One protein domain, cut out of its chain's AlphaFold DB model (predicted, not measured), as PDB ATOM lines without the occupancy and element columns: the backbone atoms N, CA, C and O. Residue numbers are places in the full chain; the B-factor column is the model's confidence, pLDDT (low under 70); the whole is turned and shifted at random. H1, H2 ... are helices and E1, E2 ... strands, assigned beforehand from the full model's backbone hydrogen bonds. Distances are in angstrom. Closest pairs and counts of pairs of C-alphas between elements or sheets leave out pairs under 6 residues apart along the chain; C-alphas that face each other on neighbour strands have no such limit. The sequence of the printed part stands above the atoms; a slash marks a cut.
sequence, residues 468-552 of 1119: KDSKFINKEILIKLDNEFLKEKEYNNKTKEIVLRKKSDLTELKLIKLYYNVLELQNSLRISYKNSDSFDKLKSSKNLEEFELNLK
ATOM      1  N   LYS A 468     171.914  87.672 173.394       56.59
ATOM      2  CA  LYS A 468     171.060  87.943 174.569       56.59
ATOM      3  C   LYS A 468     171.679  87.466 175.890       56.59
ATOM      4  O   LYS A 468     171.438  88.088 176.916       56.59
ATOM      5  N   ASP A 469     172.483  86.405 175.838       48.09
ATOM      6  CA  ASP A 469     173.171  85.813 176.994       48.09
ATOM      7  C   ASP A 469     174.661  86.213 177.054       48.09
ATOM      8  O   ASP A 469     175.451  85.622 177.797       48.09
ATOM      9  N   SER A 470     175.091  87.186 176.236       51.34
ATOM     10  CA  SER A 470     176.483  87.638 176.209       51.34
ATOM     11  C   SER A 470     176.837  88.372 177.502       51.34
ATOM     12  O   SER A 470     176.566  89.557 177.652       51.34
ATOM     13  N   LYS A 471     177.521  87.684 178.422       52.84
ATOM     14  CA  LYS A 471     178.305  88.324 179.501       52.84
ATOM     15  C   LYS A 471     179.685  88.799 179.015       52.84
ATOM     16  O   LYS A 471     180.559  89.073 179.828       52.84
ATOM     17  N   PHE A 472     179.916  88.773 177.699       54.62
ATOM     18  CA  PHE A 472     181.254  88.851 177.119       54.62
ATOM     19  C   PHE A 472     181.759  90.289 177.001       54.62
ATOM     20  O   PHE A 472     182.926  90.528 177.288       54.62
ATOM     21  N   ILE A 473     180.880  91.235 176.651       62.91
ATOM     22  CA  ILE A 473     181.166  92.665 176.798       62.91
ATOM     23  C   ILE A 473     180.783  93.040 178.229       62.91
ATOM     24  O   ILE A 473     179.602  93.154 178.560       62.91
ATOM     25  N   ASN A 474     181.780  93.150 179.104       64.12
ATOM     26  CA  ASN A 474     181.554  93.574 180.481       64.12
ATOM     27  C   ASN A 474     181.184  95.075 180.535       64.12
ATOM     28  O   ASN A 474     181.353  95.815 179.564       64.12
ATOM     29  N   LYS A 475     180.684  95.541 181.689       67.56
ATOM     30  CA  LYS A 475     180.354  96.966 181.884       67.56
ATOM     31  C   LYS A 475     181.547  97.889 181.628       67.56
ATOM     32  O   LYS A 475     181.358  98.972 181.096       67.56
ATOM     33  N   GLU A 476     182.762  97.451 181.947       70.19
ATOM     34  CA  GLU A 476     183.981  98.245 181.751       70.19
ATOM     35  C   GLU A 476     184.265  98.541 180.273       70.19
ATOM     36  O   GLU A 476     184.714  99.636 179.952       70.19
ATOM     37  N   ILE A 477     183.979  97.600 179.369       71.81
ATOM     38  CA  ILE A 477     184.113  97.810 177.923       71.81
ATOM     39  C   ILE A 477     182.967  98.679 177.408       71.81
ATOM     40  O   ILE A 477     183.219  99.595 176.635       71.81
ATOM     41  N   LEU A 478     181.730  98.454 177.872       75.19
ATOM     42  CA  LEU A 478     180.581  99.298 177.505       75.19
ATOM     43  C   LEU A 478     180.824 100.776 177.822       75.19
ATOM     44  O   LEU A 478     180.495 101.618 177.000       75.19
ATOM     45  N   ILE A 479     181.425 101.085 178.974       74.62
ATOM     46  CA  ILE A 479     181.730 102.461 179.399       74.62
ATOM     47  C   ILE A 479     182.817 103.108 178.521       74.62
ATOM     48  O   ILE A 479     182.858 104.329 178.400       74.62
ATOM     49  N   LYS A 480     183.692 102.308 177.900       78.44
ATOM     50  CA  LYS A 480     184.777 102.783 177.024       78.44
ATOM     51  C   LYS A 480     184.370 102.924 175.556       78.44
ATOM     52  O   LYS A 480     185.153 103.444 174.768       78.44
ATOM     53  N   LEU A 481     183.190 102.436 175.169       82.31
ATOM     54  CA  LEU A 481     182.678 102.578 173.806       82.31
ATOM     55  C   LEU A 481     182.059 103.963 173.597       82.31
ATOM     56  O   LEU A 481     181.416 104.504 174.493       82.31
ATOM     57  N   ASP A 482     182.186 104.504 172.383       79.81
ATOM     58  CA  ASP A 482     181.547 105.773 172.022       79.81
ATOM     59  C   ASP A 482     180.022 105.714 172.249       79.81
ATOM     60  O   ASP A 482     179.354 104.737 171.886       79.81
ATOM     61  N   ASN A 483     179.447 106.810 172.761       80.12
ATOM     62  CA  ASN A 483     178.006 106.943 173.033       80.12
ATOM     63  C   ASN A 483     177.115 106.648 171.813       80.12
ATOM     64  O   ASN A 483     175.949 106.280 171.967       80.12
ATOM     65  N   GLU A 484     177.646 106.767 170.591       83.31
ATOM     66  CA  GLU A 484     176.909 106.434 169.369       83.31
ATOM     67  C   GLU A 484     176.505 104.952 169.277       83.31
ATOM     68  O   GLU A 484     175.527 104.632 168.599       83.31
ATOM     69  N   PHE A 485     177.201 104.052 169.981       83.88
ATOM     70  CA  PHE A 485     176.897 102.617 170.015       83.88
ATOM     71  C   PHE A 485     175.984 102.219 171.173       83.88
ATOM     72  O   PHE A 485     175.492 101.088 171.210       83.88
ATOM     73  N   LEU A 486     175.751 103.132 172.113       84.56
ATOM     74  CA  LEU A 486     175.097 102.862 173.385       84.56
ATOM     75  C   LEU A 486     173.680 103.446 173.418       84.56
ATOM     76  O   LEU A 486     173.317 104.349 172.654       84.56
ATOM     77  N   LYS A 487     172.854 102.894 174.304       84.00
ATOM     78  CA  LYS A 487     171.556 103.442 174.701       84.00
ATOM     79  C   LYS A 487     171.255 103.102 176.155       84.00
ATOM     80  O   LYS A 487     171.678 102.060 176.656       84.00
ATOM     81  N   GLU A 488     170.466 103.943 176.807       77.50
ATOM     82  CA  GLU A 488     169.918 103.634 178.124       77.50
ATOM     83  C   GLU A 488     168.725 102.686 177.986       77.50
ATOM     84  O   GLU A 488     167.866 102.848 177.114       77.50
ATOM     85  N   LYS A 489     168.674 101.674 178.849       73.31
ATOM     86  CA  LYS A 489     167.513 100.808 179.015       73.31
ATOM     87  C   LYS A 489     167.035 100.916 180.457       73.31
ATOM     88  O   LYS A 489     167.776 100.598 181.384       73.31
ATOM     89  N   GLU A 490     165.795 101.356 180.634       61.56
ATOM     90  CA  GLU A 490     165.153 101.396 181.946       61.56
ATOM     91  C   GLU A 490     164.587 100.026 182.314       61.56
ATOM     92  O   GLU A 490     163.889  99.382 181.527       61.56
ATOM     93  N   TYR A 491     164.893  99.589 183.533       54.47
ATOM     94  CA  TYR A 491     164.255  98.446 184.173       54.47
ATOM     95  C   TYR A 491     163.462  98.923 185.392       54.47
ATOM     96  O   TYR A 491     164.011  99.564 186.292       54.47
ATOM     97  N   ASN A 492     162.168  98.584 185.410       46.53
ATOM     98  CA  ASN A 492     161.256  98.745 186.547       46.53
ATOM     99  C   ASN A 492     161.309 100.131 187.227       46.53
ATOM    100  O   ASN A 492     161.304 100.211 188.454       46.53
ATOM    101  N   ASN A 493     161.390 101.216 186.444       55.34
ATOM    102  CA  ASN A 493     161.357 102.619 186.895       55.34
ATOM    103  C   ASN A 493     162.370 103.004 187.999       55.34
ATOM    104  O   ASN A 493     162.180 104.017 188.670       55.34
ATOM    105  N   LYS A 494     163.433 102.215 188.225       52.69
ATOM    106  CA  LYS A 494     164.402 102.456 189.317       52.69
ATOM    107  C   LYS A 494     165.872 102.278 188.935       52.69
ATOM    108  O   LYS A 494     166.735 102.775 189.650       52.69
ATOM    109  N   THR A 495     166.182 101.613 187.822       53.06
ATOM    110  CA  THR A 495     167.573 101.401 187.383       53.06
ATOM    111  C   THR A 495     167.721 101.635 185.884       53.06
ATOM    112  O   THR A 495     167.069 100.957 185.084       53.06
ATOM    113  N   LYS A 496     168.599 102.576 185.513       65.75
ATOM    114  CA  LYS A 496     169.065 102.801 184.141       65.75
ATOM    115  C   LYS A 496     170.329 101.983 183.906       65.75
ATOM    116  O   LYS A 496     171.310 102.141 184.629       65.75
ATOM    117  N   GLU A 497     170.309 101.108 182.909       74.19
ATOM    118  CA  GLU A 497     171.491 100.356 182.490       74.19
ATOM    119  C   GLU A 497     171.893 100.751 181.068       74.19
ATOM    120  O   GLU A 497     171.059 100.799 180.160       74.19
ATOM    121  N   ILE A 498     173.179 101.045 180.878       74.69
ATOM    122  CA  ILE A 498     173.759 101.326 179.565       74.69
ATOM    123  C   ILE A 498     173.928  99.999 178.825       74.69
ATOM    124  O   ILE A 498     174.594  99.085 179.310       74.69
ATOM    125  N   VAL A 499     173.330  99.897 177.639       77.00
ATOM    126  CA  VAL A 499     173.395  98.713 176.776       77.00
ATOM    127  C   VAL A 499     173.756  99.106 175.345       77.00
ATOM    128  O   VAL A 499     173.548 100.244 174.931       77.00
ATOM    129  N   LEU A 500     174.247  98.154 174.552       81.62
ATOM    130  CA  LEU A 500     174.448  98.373 173.118       81.62
ATOM    131  C   LEU A 500     173.118  98.641 172.394       81.62
ATOM    132  O   LEU A 500     172.068  98.057 172.702       81.62
ATOM    133  N   ARG A 501     173.171  99.502 171.375       81.62
ATOM    134  CA  ARG A 501     172.097  99.656 170.386       81.62
ATOM    135  C   ARG A 501     171.845  98.334 169.669       81.62
ATOM    136  O   ARG A 501     172.716  97.467 169.591       81.62
ATOM    137  N   LYS A 502     170.627  98.151 169.147       81.56
ATOM    138  CA  LYS A 502     170.357  96.947 168.354       81.56
ATOM    139  C   LYS A 502     171.192  97.038 167.081       81.56
ATOM    140  O   LYS A 502     171.366  98.119 166.533       81.56
ATOM    141  N   LYS A 503     171.646  95.892 166.573       82.19
ATOM    142  CA  LYS A 503     172.379  95.821 165.301       82.19
ATOM    143  C   LYS A 503     171.649  96.537 164.153       82.19
ATOM    144  O   LYS A 503     172.300  97.162 163.330       82.19
ATOM    145  N   SER A 504     170.316  96.457 164.124       81.44
ATOM    146  CA  SER A 504     169.449  97.129 163.143       81.44
ATOM    147  C   SER A 504     169.555  98.653 163.148       81.44
ATOM    148  O   SER A 504     169.204  99.281 162.160       81.44
ATOM    149  N   ASP A 505     170.011  99.235 164.255       82.62
ATOM    150  CA  ASP A 505     170.038 100.680 164.473       82.62
ATOM    151  C   ASP A 505     171.396 101.283 164.053       82.62
ATOM    152  O   ASP A 505     171.617 102.484 164.199       82.62
ATOM    153  N   LEU A 506     172.331 100.451 163.577       85.88
ATOM    154  CA  LEU A 506     173.688 100.837 163.207       85.88
ATOM    155  C   LEU A 506     173.892 100.667 161.699       85.88
ATOM    156  O   LEU A 506     173.636  99.605 161.136       85.88
ATOM    157  N   THR A 507     174.416 101.710 161.054       87.69
ATOM    158  CA  THR A 507     174.889 101.641 159.665       87.69
ATOM    159  C   THR A 507     176.082 100.695 159.546       87.69
ATOM    160  O   THR A 507     176.817 100.496 160.513       87.69
ATOM    161  N   GLU A 508     176.351 100.203 158.342       87.56
ATOM    162  CA  GLU A 508     177.452  99.278 158.060       87.56
ATOM    163  C   GLU A 508     178.820  99.762 158.575       87.56
ATOM    164  O   GLU A 508     179.482  99.056 159.334       87.56
ATOM    165  N   LEU A 509     179.193 101.010 158.277       87.81
ATOM    166  CA  LEU A 509     180.446 101.613 158.752       87.81
ATOM    167  C   LEU A 509     180.517 101.711 160.284       87.81
ATOM    168  O   LEU A 509     181.564 101.481 160.883       87.81
ATOM    169  N   LYS A 510     179.385 101.991 160.941       89.44
ATOM    170  CA  LYS A 510     179.292 102.021 162.409       89.44
ATOM    171  C   LYS A 510     179.421 100.628 163.018       89.44
ATOM    172  O   LYS A 510     179.988 100.492 164.095       89.44
ATOM    173  N   LEU A 511     178.931  99.590 162.339       89.12
ATOM    174  CA  LEU A 511     179.134  98.208 162.771       89.12
ATOM    175  C   LEU A 511     180.604  97.807 162.686       89.12
ATOM    176  O   LEU A 511     181.119  97.244 163.646       89.12
ATOM    177  N   ILE A 512     181.282  98.141 161.586       89.88
ATOM    178  CA  ILE A 512     182.731  97.934 161.437       89.88
ATOM    179  C   ILE A 512     183.478  98.657 162.562       89.88
ATOM    180  O   ILE A 512     184.316  98.049 163.231       89.88
ATOM    181  N   LYS A 513     183.101  99.916 162.835       89.62
ATOM    182  CA  LYS A 513     183.674 100.727 163.913       89.62
ATOM    183  C   LYS A 513     183.514 100.093 165.292       89.62
ATOM    184  O   LYS A 513     184.486  99.940 166.028       89.62
ATOM    185  N   LEU A 514     182.300  99.654 165.615       88.69
ATOM    186  CA  LEU A 514     182.024  98.924 166.847       88.69
ATOM    187  C   LEU A 514     182.859  97.641 166.943       88.69
ATOM    188  O   LEU A 514     183.398  97.341 168.004       88.69
ATOM    189  N   TYR A 515     182.963  96.876 165.855       88.75
ATOM    190  CA  TYR A 515     183.670  95.602 165.850       88.75
ATOM    191  C   TYR A 515     185.160  95.750 166.136       88.75
ATOM    192  O   TYR A 515     185.657  95.033 167.003       88.75
ATOM    193  N   TYR A 516     185.870  96.670 165.475       86.62
ATOM    194  CA  TYR A 516     187.289  96.855 165.783       86.62
ATOM    195  C   TYR A 516     187.490  97.457 167.187       86.62
ATOM    196  O   TYR A 516     188.368  96.987 167.902       86.62
ATOM    197  N   ASN A 517     186.633  98.382 167.645       84.38
ATOM    198  CA  ASN A 517     186.701  98.919 169.015       84.38
ATOM    199  C   ASN A 517     186.539  97.811 170.071       84.38
ATOM    200  O   ASN A 517     187.250  97.778 171.072       84.38
ATOM    201  N   VAL A 518     185.615  96.868 169.855       82.50
ATOM    202  CA  VAL A 518     185.438  95.719 170.757       82.50
ATOM    203  C   VAL A 518     186.669  94.810 170.740       82.50
ATOM    204  O   VAL A 518     187.063  94.313 171.791       82.50
ATOM    205  N   LEU A 519     187.295  94.599 169.580       81.56
ATOM    206  CA  LEU A 519     188.530  93.815 169.472       81.56
ATOM    207  C   LEU A 519     189.718  94.487 170.182       81.56
ATOM    208  O   LEU A 519     190.521  93.782 170.788       81.56
ATOM    209  N   GLU A 520     189.813  95.818 170.135       78.81
ATOM    210  CA  GLU A 520     190.847  96.613 170.819       78.81
ATOM    211  C   GLU A 520     190.695  96.572 172.337       78.81
ATOM    212  O   GLU A 520     191.645  96.326 173.075       78.81
ATOM    213  N   LEU A 521     189.471  96.807 172.810       74.44
ATOM    214  CA  LEU A 521     189.186  96.999 174.228       74.44
ATOM    215  C   LEU A 521     189.140  95.682 175.010       74.44
ATOM    216  O   LEU A 521     189.199  95.692 176.244       74.44
ATOM    217  N   GLN A 522     189.015  94.542 174.330       67.62
ATOM    218  CA  GLN A 522     188.729  93.270 174.978       67.62
ATOM    219  C   GLN A 522     189.961  92.366 175.123       67.62
ATOM    220  O   GLN A 522     190.111  91.353 174.438       67.62
ATOM    221  N   ASN A 523     190.772  92.650 176.148       55.81
ATOM    222  CA  ASN A 523     191.909  91.814 176.573       55.81
ATOM    223  C   ASN A 523     191.533  90.346 176.881       55.81
ATOM    224  O   ASN A 523     192.374  89.450 176.797       55.81
ATOM    225  N   SER A 524     190.273  90.066 177.234       52.53
ATOM    226  CA  SER A 524     189.790  88.713 177.558       52.53
ATOM    227  C   SER A 524     189.657  87.788 176.343       52.53
ATOM    228  O   SER A 524     189.624  86.568 176.515       52.53
ATOM    229  N   LEU A 525     189.600  88.336 175.123       54.22
ATOM    230  CA  LEU A 525     189.511  87.535 173.902       54.22
ATOM    231  C   LEU A 525     190.860  86.967 173.453       54.22
ATOM    232  O   LEU A 525     190.832  86.166 172.531       54.22
ATOM    233  N   ARG A 526     191.994  87.352 174.078       61.59
ATOM    234  CA  ARG A 526     193.368  86.899 173.746       61.59
ATOM    235  C   ARG A 526     193.531  86.576 172.249       61.59
ATOM    236  O   ARG A 526     193.910  85.469 171.869       61.59
ATOM    237  N   ILE A 527     193.145  87.535 171.405       68.50
ATOM    238  CA  ILE A 527     193.216  87.393 169.951       68.50
ATOM    239  C   ILE A 527     194.627  87.756 169.556       68.50
ATOM    240  O   ILE A 527     195.105  88.851 169.855       68.50
ATOM    241  N   SER A 528     195.279  86.826 168.882       74.12
ATOM    242  CA  SER A 528     196.631  87.034 168.418       74.12
ATOM    243  C   SER A 528     196.576  87.449 166.965       74.12
ATOM    244  O   SER A 528     196.042  86.735 166.116       74.12
ATOM    245  N   TYR A 529     197.132  88.619 166.687       78.56
ATOM    246  CA  TYR A 529     197.209  89.138 165.336       78.56
ATOM    247  C   TYR A 529     198.434  88.589 164.614       78.56
ATOM    248  O   TYR A 529     199.461  88.268 165.235       78.56
ATOM    249  N   LYS A 530     198.297  88.466 163.294       75.00
ATOM    250  CA  LYS A 530     199.362  88.012 162.407       75.00
ATOM    251  C   LYS A 530     200.577  88.938 162.523       75.00
ATOM    252  O   LYS A 530     201.671  88.452 162.799       75.00
ATOM    253  N   ASN A 531     200.346  90.247 162.428       77.94
ATOM    254  CA  ASN A 531     201.360  91.297 162.462       77.94
ATOM    255  C   ASN A 531     200.948  92.453 163.397       77.94
ATOM    256  O   ASN A 531     199.828  92.494 163.905       77.94
ATOM    257  N   SER A 532     201.844  93.422 163.606       78.00
ATOM    258  CA  SER A 532     201.551  94.646 164.366       78.00
ATOM    259  C   SER A 532     200.599  95.606 163.638       78.00
ATOM    260  O   SER A 532     199.805  96.270 164.294       78.00
ATOM    261  N   ASP A 533     200.628  95.649 162.300       84.00
ATOM    262  CA  ASP A 533     199.772  96.491 161.440       84.00
ATOM    263  C   ASP A 533     198.383  95.881 161.165       84.00
ATOM    264  O   ASP A 533     197.511  96.506 160.559       84.00
ATOM    265  N   SER A 534     198.159  94.643 161.611       83.25
ATOM    266  CA  SER A 534     196.916  93.891 161.418       83.25
ATOM    267  C   SER A 534     195.669  94.651 161.877       83.25
ATOM    268  O   SER A 534     194.613  94.549 161.253       83.25
ATOM    269  N   PHE A 535     195.775  95.432 162.953       83.25
ATOM    270  CA  PHE A 535     194.650  96.188 163.491       83.25
ATOM    271  C   PHE A 535     194.272  97.396 162.610       83.25
ATOM    272  O   PHE A 535     193.088  97.643 162.368       83.25
ATOM    273  N   ASP A 536     195.258  98.084 162.030       85.12
ATOM    274  CA  ASP A 536     195.033  99.222 161.126       85.12
ATOM    275  C   ASP A 536     194.344  98.796 159.819       85.12
ATOM    276  O   ASP A 536     193.483  99.504 159.286       85.12
ATOM    277  N   LYS A 537     194.646  97.587 159.331       85.00
ATOM    278  CA  LYS A 537     193.942  96.972 158.189       85.00
ATOM    279  C   LYS A 537     192.466  96.705 158.481       85.00
ATOM    280  O   LYS A 537     191.612  96.916 157.625       85.00
ATOM    281  N   LEU A 538     192.132  96.282 159.702       87.81
ATOM    282  CA  LEU A 538     190.731  96.122 160.107       87.81
ATOM    283  C   LEU A 538     190.016  97.475 160.128       87.81
ATOM    284  O   LEU A 538     188.925  97.599 159.571       87.81
ATOM    285  N   LYS A 539     190.662  98.497 160.696       87.44
ATOM    286  CA  LYS A 539     190.125  99.860 160.807       87.44
ATOM    287  C   LYS A 539     189.885 100.539 159.455       87.44
ATOM    288  O   LYS A 539     188.950 101.324 159.331       87.44
ATOM    289  N   SER A 540     190.698 100.227 158.445       87.81
ATOM    290  CA  SER A 540     190.620 100.808 157.094       87.81
ATOM    291  C   SER A 540     189.629 100.113 156.145       87.81
ATOM    292  O   SER A 540     189.505 100.521 154.990       87.81
ATOM    293  N   SER A 541     188.891  99.102 156.618       90.38
ATOM    294  CA  SER A 541     187.923  98.358 155.796       90.38
ATOM    295  C   SER A 541     186.736  99.238 155.377       90.38
ATOM    296  O   SER A 541     186.105  99.878 156.220       90.38
ATOM    297  N   LYS A 542     186.388  99.241 154.084       87.38
ATOM    298  CA  LYS A 542     185.358 100.131 153.511       87.38
ATOM    299  C   LYS A 542     183.936  99.596 153.659       87.38
ATOM    300  O   LYS A 542     182.982 100.367 153.625       87.38
ATOM    301  N   ASN A 543     183.789  98.281 153.786       88.31
ATOM    302  CA  ASN A 543     182.511  97.585 153.920       88.31
ATOM    303  C   ASN A 543     182.680  96.291 154.738       88.31
ATOM    304  O   ASN A 543     183.797  95.898 155.087       88.31
ATOM    305  N   LEU A 544     181.568  95.642 155.092       83.50
ATOM    306  CA  LEU A 544     181.561  94.439 155.925       83.50
ATOM    307  C   LEU A 544     182.197  93.236 155.230       83.50
ATOM    308  O   LEU A 544     182.745  92.386 155.926       83.50
ATOM    309  N   GLU A 545     182.131  93.151 153.899       81.31
ATOM    310  CA  GLU A 545     182.765  92.063 153.146       81.31
ATOM    311  C   GLU A 545     184.293  92.152 153.241       81.31
ATOM    312  O   GLU A 545     184.959  91.173 153.582       81.31
ATOM    313  N   GLU A 546     184.847  93.346 153.015       84.56
ATOM    314  CA  GLU A 546     186.271  93.639 153.176       84.56
ATOM    315  C   GLU A 546     186.705  93.443 154.631       84.56
ATOM    316  O   GLU A 546     187.718  92.792 154.895       84.56
ATOM    317  N   PHE A 547     185.900  93.915 155.589       89.25
ATOM    318  CA  PHE A 547     186.166  93.706 157.008       89.25
ATOM    319  C   PHE A 547     186.166  92.221 157.382       89.25
ATOM    320  O   PHE A 547     187.044  91.775 158.113       89.25
ATOM    321  N   GLU A 548     185.217  91.424 156.881       86.06
ATOM    322  CA  GLU A 548     185.181  89.980 157.122       86.06
ATOM    323  C   GLU A 548     186.431  89.287 156.575       86.06
ATOM    324  O   GLU A 548     186.981  88.394 157.229       86.06
ATOM    325  N   LEU A 549     186.881  89.694 155.387       80.31
ATOM    326  CA  LEU A 549     188.080  89.160 154.754       80.31
ATOM    327  C   LEU A 549     189.336  89.502 155.564       80.31
ATOM    328  O   LEU A 549     190.109  88.604 155.904       80.31
ATOM    329  N   ASN A 550     189.496  90.773 155.934       86.31
ATOM    330  CA  ASN A 550     190.603  91.244 156.762       86.31
ATOM    331  C   ASN A 550     190.581  90.560 158.133       86.31
ATOM    332  O   ASN A 550     191.598  90.030 158.566       86.31
ATOM    333  N   LEU A 551     189.417  90.436 158.774       85.25
ATOM    334  CA  LEU A 551     189.271  89.753 160.060       85.25
ATOM    335  C   LEU A 551     189.736  88.297 159.987       85.25
ATOM    336  O   LEU A 551     190.505  87.853 160.839       85.25
ATOM    337  N   LYS A 552     189.333  87.560 158.947       79.75
ATOM    338  CA  LYS A 552     189.781  86.174 158.731       79.75
ATOM    339  C   LYS A 552     191.289  86.074 158.517       79.75
ATOM    340  O   LYS A 552     191.876  85.072 158.916       79.75
TER     341      LYS A 552
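What this domain is: This is residues 468 to 552 of the 1119 residues of an uncharacterized protein of Candidatus Gracilibacteria bacterium GN02-872 (UniProt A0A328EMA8). The antiparallel hairpin E1 and E2 makes one end of an elongated model; H2 crosses the middle, and H3 and H4 pack on it at the other end. 85 residues are printed, mixed in class, with H1 E1 E2 H2 H3 H4 in order. It is only just loose, close to compact: radius of gyration of the C-alphas 14.5 A, spans 47 by 26 by 21 A.

How they stand to each other: Start at the hairpin of E1, residues 486 to 491, and E2, residues 495 to 500; N 487 and O 499 are within hydrogen-bond range, 2.8 A. H1, residues 475 to 480, only just touches H2, residues 508 to 521, with 3 pairs of C-alphas within 8 A. H3, residues 534 to 539, touches H4, residues 544 to 552; C-alphas 538 and 550 are closest, 5.9 A. Every O i to N i+4 pair is within range in H2, H3, H4; 1 of 2 in H1.

Where its parts are: Find C-alpha 475 at (180.354, 96.966, 181.884) and C-alpha 552 at (189.781, 86.174, 158.731); H2 is 20.1 A long.

The domain as a whole: The printed part has no cut; link H2 to H3 is long; 21 residues, among them 490 to 496, have pLDDT under 70.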